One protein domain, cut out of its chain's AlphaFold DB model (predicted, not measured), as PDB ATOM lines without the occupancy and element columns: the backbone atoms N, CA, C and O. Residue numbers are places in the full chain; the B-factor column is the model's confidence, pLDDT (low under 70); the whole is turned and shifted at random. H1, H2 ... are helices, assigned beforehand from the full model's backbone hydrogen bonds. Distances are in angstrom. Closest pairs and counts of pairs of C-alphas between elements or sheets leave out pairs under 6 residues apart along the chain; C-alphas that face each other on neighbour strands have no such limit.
ATOM      1  N   GLU A 583       5.980  31.905  10.841       91.94
ATOM      2  CA  GLU A 583       7.158  32.346  11.588       91.94
ATOM      3  C   GLU A 583       7.812  33.600  10.975       91.94
ATOM      4  O   GLU A 583       8.226  34.510  11.696       91.94
ATOM      5  N   ASP A 584       7.861  33.697   9.642       92.94
ATOM      6  CA  ASP A 584       8.378  34.884   8.952       92.94
ATOM      7  C   ASP A 584       7.499  36.112   9.226       92.94
ATOM      8  O   ASP A 584       8.012  37.220   9.401       92.94
ATOM      9  N   MET A 585       6.176  35.923   9.291       94.06
ATOM     10  CA  MET A 585       5.221  36.980   9.626       94.06
ATOM     11  C   MET A 585       5.390  37.445  11.076       94.06
ATOM     12  O   MET A 585       5.440  38.649  11.322       94.06
ATOM     13  N   GLU A 586       5.547  36.527  12.033       94.56
ATOM     14  CA  GLU A 586       5.783  36.865  13.445       94.56
ATOM     15  C   GLU A 586       7.107  37.609  13.651       94.56
ATOM     16  O   GLU A 586       7.160  38.632  14.344       94.56
ATOM     17  N   ARG A 587       8.181  37.146  13.001       94.69
ATOM     18  CA  ARG A 587       9.491  37.812  13.025       94.69
ATOM     19  C   ARG A 587       9.426  39.202  12.389       94.69
ATOM     20  O   ARG A 587       9.978  40.149  12.941       94.69
ATOM     21  N   ALA A 588       8.705  39.361  11.280       95.44
ATOM     22  CA  ALA A 588       8.508  40.664  10.646       95.44
ATOM     23  C   ALA A 588       7.704  41.635  11.527       95.44
ATOM     24  O   ALA A 588       8.060  42.809  11.632       95.44
ATOM     25  N   LEU A 589       6.629  41.162  12.167       94.81
ATOM     26  CA  LEU A 589       5.785  41.977  13.042       94.81
ATOM     27  C   LEU A 589       6.520  42.401  14.312       94.81
ATOM     28  O   LEU A 589       6.415  43.560  14.705       94.81
ATOM     29  N   SER A 590       7.278  41.495  14.935       94.69
ATOM     30  CA  SER A 590       8.089  41.807  16.118       94.69
ATOM     31  C   SER A 590       9.210  42.796  15.792       94.69
ATOM     32  O   SER A 590       9.286  43.833  16.444       94.69
ATOM     33  N   ALA A 591       9.991  42.562  14.730       95.38
ATOM     34  CA  ALA A 591      11.050  43.481  14.295       95.38
ATOM     35  C   ALA A 591      10.514  44.885  13.959       95.38
ATOM     36  O   ALA A 591      11.152  45.890  14.268       95.38
ATOM     37  N   TYR A 592       9.322  44.971  13.361       96.06
ATOM     38  CA  TYR A 592       8.686  46.255  13.074       96.06
ATOM     39  C   TYR A 592       8.141  46.944  14.338       96.06
ATOM     40  O   TYR A 592       8.370  48.137  14.525       96.06
ATOM     41  N   ARG A 593       7.444  46.212  15.223       94.69
ATOM     42  CA  ARG A 593       6.874  46.751  16.478       94.69
ATOM     43  C   ARG A 593       7.962  47.205  17.458       94.69
ATOM     44  O   ARG A 593       7.777  48.213  18.132       94.69
ATOM     45  N   ASN A 594       9.090  46.501  17.496       93.69
ATOM     46  CA  ASN A 594      10.244  46.834  18.335       93.69
ATOM     47  C   ASN A 594      11.084  47.993  17.771       93.69
ATOM     48  O   ASN A 594      11.923  48.539  18.481       93.69
ATOM     49  N   GLY A 595      10.857  48.388  16.513       93.88
ATOM     50  CA  GLY A 595      11.624  49.435  15.838       93.88
ATOM     51  C   GLY A 595      12.989  48.984  15.305       93.88
ATOM     52  O   GLY A 595      13.763  49.829  14.862       93.88
ATOM     53  N   ASP A 596      13.274  47.678  15.301       91.94
ATOM     54  CA  ASP A 596      14.535  47.101  14.814       91.94
ATOM     55  C   ASP A 596      14.693  47.268  13.292       91.94
ATOM     56  O   ASP A 596      15.804  47.390  12.775       91.94
ATOM     57  N   MET A 597      13.575  47.279  12.553       94.50
ATOM     58  CA  MET A 597      13.546  47.405  11.094       94.50
ATOM     59  C   MET A 597      12.378  48.268  10.609       94.50
ATOM     60  O   MET A 597      11.265  48.223  11.129       94.50
ATOM     61  N   GLY A 598      12.610  49.032   9.538       93.56
ATOM     62  CA  GLY A 598      11.554  49.784   8.861       93.56
ATOM     63  C   GLY A 598      10.614  48.879   8.052       93.56
ATOM     64  O   GLY A 598      11.031  47.862   7.509       93.56
ATOM     65  N   PHE A 599       9.356  49.296   7.876       94.44
ATOM     66  CA  PHE A 599       8.298  48.506   7.217       94.44
ATOM     67  C   PHE A 599       8.711  47.888   5.866       94.44
ATOM     68  O   PHE A 599       8.483  46.709   5.602       94.44
ATOM     69  N   ASN A 600       9.336  48.688   4.992       93.69
ATOM     70  CA  ASN A 600       9.786  48.217   3.678       93.69
ATOM     71  C   ASN A 600      10.913  47.181   3.780       93.69
ATOM     72  O   ASN A 600      10.997  46.299   2.925       93.69
ATOM     73  N   GLU A 601      11.759  47.302   4.801       94.12
ATOM     74  CA  GLU A 601      12.882  46.401   5.035       94.12
ATOM     75  C   GLU A 601      12.393  45.053   5.570       94.12
ATOM     76  O   GLU A 601      12.794  44.021   5.039       94.12
ATOM     77  N   CYS A 602      11.405  45.050   6.474       94.69
ATOM     78  CA  CYS A 602      10.714  43.829   6.894       94.69
ATOM     79  C   CYS A 602      10.116  43.075   5.691       94.69
ATOM     80  O   CYS A 602      10.330  41.876   5.529       94.69
ATOM     81  N   CYS A 603       9.416  43.766   4.782       92.81
ATOM     82  CA  CYS A 603       8.868  43.123   3.580       92.81
ATOM     83  C   CYS A 603       9.947  42.484   2.694       92.81
ATOM     84  O   CYS A 603       9.718  41.427   2.107       92.81
ATOM     85  N   ARG A 604      11.109  43.135   2.570       92.12
ATOM     86  CA  ARG A 604      12.220  42.663   1.739       92.12
ATOM     87  C   ARG A 604      12.921  41.465   2.371       92.12
ATOM     88  O   ARG A 604      13.191  40.499   1.666       92.12
ATOM     89  N   GLN A 605      13.197  41.533   3.670       93.56
ATOM     90  CA  GLN A 605      13.940  40.512   4.402       93.56
ATOM     91  C   GLN A 605      13.148  39.213   4.565       93.56
ATOM     92  O   GLN A 605      13.710  38.139   4.382       93.56
ATOM     93  N   TYR A 606      11.848  39.313   4.851       92.06
ATOM     94  CA  TYR A 606      10.985  38.156   5.110       92.06
ATOM     95  C   TYR A 606      10.162  37.717   3.883       92.06
ATOM     96  O   TYR A 606       9.333  36.818   3.972       92.06
ATOM     97  N   GLY A 607      10.343  38.360   2.722       89.75
ATOM     98  CA  GLY A 607       9.637  37.996   1.484       89.75
ATOM     99  C   GLY A 607       8.114  38.209   1.528       89.75
ATOM    100  O   GLY A 607       7.374  37.595   0.755       89.75
ATOM    101  N   ILE A 608       7.627  39.078   2.419       91.81
ATOM    102  CA  ILE A 608       6.195  39.311   2.651       91.81
ATOM    103  C   ILE A 608       5.713  40.484   1.787       91.81
ATOM    104  O   ILE A 608       6.267  41.586   1.870       91.81
ATOM    105  N   PRO A 609       4.642  40.329   0.985       91.50
ATOM    106  CA  PRO A 609       4.076  41.447   0.240       91.50
ATOM    107  C   PRO A 609       3.627  42.585   1.169       91.50
ATOM    108  O   PRO A 609       2.893  42.356   2.127       91.50
ATOM    109  N   LYS A 610       3.983  43.831   0.828       93.19
ATOM    110  CA  LYS A 610       3.586  45.051   1.562       93.19
ATOM    111  C   LYS A 610       2.107  45.097   1.984       93.19
ATOM    112  O   LYS A 610       1.847  45.354   3.156       93.19
ATOM    113  N   PRO A 611       1.121  44.847   1.092       90.00
ATOM    114  CA  PRO A 611      -0.282  44.878   1.503       90.00
ATOM    115  C   PRO A 611      -0.633  43.768   2.498       90.00
ATOM    116  O   PRO A 611      -1.529  43.958   3.312       90.00
ATOM    117  N   THR A 612       0.063  42.629   2.459       90.50
ATOM    118  CA  THR A 612      -0.144  41.529   3.404       90.50
ATOM    119  C   THR A 612       0.374  41.905   4.786       90.50
ATOM    120  O   THR A 612      -0.407  41.878   5.730       90.50
ATOM    121  N   LEU A 613       1.630  42.355   4.905       91.81
ATOM    122  CA  LEU A 613       2.194  42.763   6.199       91.81
ATOM    123  C   LEU A 613       1.369  43.887   6.844       91.81
ATOM    124  O   LEU A 613       1.074  43.832   8.032       91.81
ATOM    125  N   LYS A 614       0.917  44.865   6.044       92.56
ATOM    126  CA  LYS A 614       0.053  45.948   6.529       92.56
ATOM    127  C   LYS A 614      -1.277  45.433   7.091       92.56
ATOM    128  O   LYS A 614      -1.685  45.866   8.158       92.56
ATOM    129  N   ARG A 615      -1.945  44.491   6.414       90.88
ATOM    130  CA  ARG A 615      -3.220  43.932   6.901       90.88
ATOM    131  C   ARG A 615      -3.074  43.203   8.235       90.88
ATOM    132  O   ARG A 615      -3.951  43.356   9.078       90.88
ATOM    133  N   HIS A 616      -1.988  42.447   8.401       90.62
ATOM    134  CA  HIS A 616      -1.675  41.736   9.644       90.62
ATOM    135  C   HIS A 616      -1.288  42.698  10.775       90.62
ATOM    136  O   HIS A 616      -1.643  42.453  11.923       90.62
ATOM    137  N   LEU A 617      -0.610  43.804  10.449       89.81
ATOM    138  CA  LEU A 617      -0.281  44.866  11.398       89.81
ATOM    139  C   LEU A 617      -1.534  45.611  11.880       89.81
ATOM    140  O   LEU A 617      -1.713  45.801  13.079       89.81
ATOM    141  N   ASP A 618      -2.395  46.003  10.939       88.75
ATOM    142  CA  ASP A 618      -3.600  46.795  11.195       88.75
ATOM    143  C   ASP A 618      -4.755  45.940  11.766       88.75
ATOM    144  O   ASP A 618      -5.800  46.481  12.121       88.75
ATOM    145  N   GLY A 619      -4.612  44.607  11.810       86.19
ATOM    146  CA  GLY A 619      -5.650  43.682  12.290       86.19
ATOM    147  C   GLY A 619      -6.939  43.716  11.460       86.19
ATOM    148  O   GLY A 619      -8.029  43.484  11.973       86.19
ATOM    149  N   THR A 620      -6.836  44.060  10.173       82.69
ATOM    150  CA  THR A 620      -8.002  44.319   9.298       82.69
ATOM    151  C   THR A 620      -8.637  43.055   8.720       82.69
ATOM    152  O   THR A 620      -9.664  43.135   8.046       82.69
ATOM    153  N   ASN A 621      -8.036  41.885   8.943       79.75
ATOM    154  CA  ASN A 621      -8.568  40.608   8.489       79.75
ATOM    155  C   ASN A 621      -9.377  39.948   9.617       79.75
ATOM    156  O   ASN A 621      -9.077  40.120  10.789       79.75
ATOM    157  N   VAL A 622     -10.407  39.171   9.288       74.50
ATOM    158  CA  VAL A 622     -11.227  38.494  10.311       74.50
ATOM    159  C   VAL A 622     -10.515  37.248  10.853       74.50
ATOM    160  O   VAL A 622     -10.696  36.886  12.010       74.50
ATOM    161  N   HIS A 623      -9.689  36.591  10.029       72.88
ATOM    162  CA  HIS A 623      -9.146  35.263  10.350       72.88
ATOM    163  C   HIS A 623      -7.637  35.088  10.134       72.88
ATOM    164  O   HIS A 623      -7.100  34.057  10.523       72.88
ATOM    165  N   ALA A 624      -6.957  36.043   9.496       76.56
ATOM    166  CA  ALA A 624      -5.505  36.009   9.288       76.56
ATOM    167  C   ALA A 624      -4.888  37.276   9.884       76.56
ATOM    168  O   ALA A 624      -4.605  38.237   9.167       76.56
ATOM    169  N   ASN A 625      -4.786  37.288  11.212       79.06
ATOM    170  CA  ASN A 625      -4.172  38.361  11.986       79.06
ATOM    171  C   ASN A 625      -2.879  37.859  12.622       79.06
ATOM    172  O   ASN A 625      -2.737  36.668  12.901       79.06
ATOM    173  N   GLU A 626      -1.954  38.785  12.864       84.50
ATOM    174  CA  GLU A 626      -0.659  38.498  13.486       84.50
ATOM    175  C   GLU A 626       0.141  37.420  12.733       84.50
ATOM    176  O   GLU A 626       0.347  37.569  11.530       84.50
ATOM    177  N   GLY A 627       0.604  36.357  13.394       81.25
ATOM    178  CA  GLY A 627       1.351  35.264  12.761       81.25
ATOM    179  C   GLY A 627       0.507  34.320  11.902       81.25
ATOM    180  O   GLY A 627       1.052  33.606  11.065       81.25
ATOM    181  N   ILE A 628      -0.820  34.328  12.058       81.75
ATOM    182  CA  ILE A 628      -1.696  33.264  11.548       81.75
ATOM    183  C   ILE A 628      -1.894  33.391  10.035       81.75
ATOM    184  O   ILE A 628      -2.457  34.373   9.534       81.75
ATOM    185  N   LYS A 629      -1.510  32.357   9.286       85.56
ATOM    186  CA  LYS A 629      -1.648  32.285   7.832       85.56
ATOM    187  C   LYS A 629      -2.881  31.479   7.452       85.56
ATOM    188  O   LYS A 629      -2.861  30.256   7.368       85.56
ATOM    189  N   LYS A 630      -3.945  32.187   7.074       81.56
ATOM    190  CA  LYS A 630      -5.123  31.586   6.435       81.56
ATOM    191  C   LYS A 630      -5.192  31.990   4.964       81.56
ATOM    192  O   LYS A 630      -5.280  33.175   4.641       81.56
ATOM    193  N   LEU A 631      -5.140  31.006   4.068       75.56
ATOM    194  CA  LEU A 631      -5.306  31.191   2.625       75.56
ATOM    195  C   LEU A 631      -6.645  30.593   2.178       75.56
ATOM    196  O   LEU A 631      -7.080  29.580   2.714       75.56
TER     197      LEU A 631
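AT A GLANCE: This is residues 583 to 631 of the 661 residues of the protein "HTH psq-type domain-containing protein" of Apolygus lucorum (UniProt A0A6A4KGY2). H1 and H2 form a small helical hairpin, and H3 is set crosswise beside it. From H3 a tail without named elements, residues 618 to 631, loops away around Val 622 and folds back toward H1. The printed part has 49 residues and three named helices, H1, H2, H3 along the chain, all helix in class; it is compact, with a radius of gyration of the C-alphas of 9.7 A and spans of 27 by 18 by 17 A.

IN THESE COORDINATES: H1, residues 583 to 593, is 15.2 A long from C-alpha 583 at (7.158, 32.346, 11.588). H2 holds residues 599 to 605, H3 residues 610 to 617, ending at (-0.281, 44.866, 11.398).

HOW THE PARTS SIT: H1 touches H2, the closest C-alphas being Ala 588 and Cys 602 at 5.4 A; their shallow tilt of 33 degrees, opposite ways, is only just short of steep. H1 and H3 only just touch, with 3 pairs of C-alphas within 8 A, the closest Leu 589 and Leu 617 at 6.9 A, about perpendicular at 76 degrees. H2 and H3 only just touch, with 3 such pairs, and only at the corner, C-alphas 603 and 610 being 6.0 A apart. In H1, H2 and H3 every O i to N i+4 pair is within hydrogen-bond range.

THE WHOLE: C-alphas 596 and 631, the farthest apart, are 28.2 A apart. The printed part has no cut, both links are tight, and no printed residue is under 70 in pLDDT.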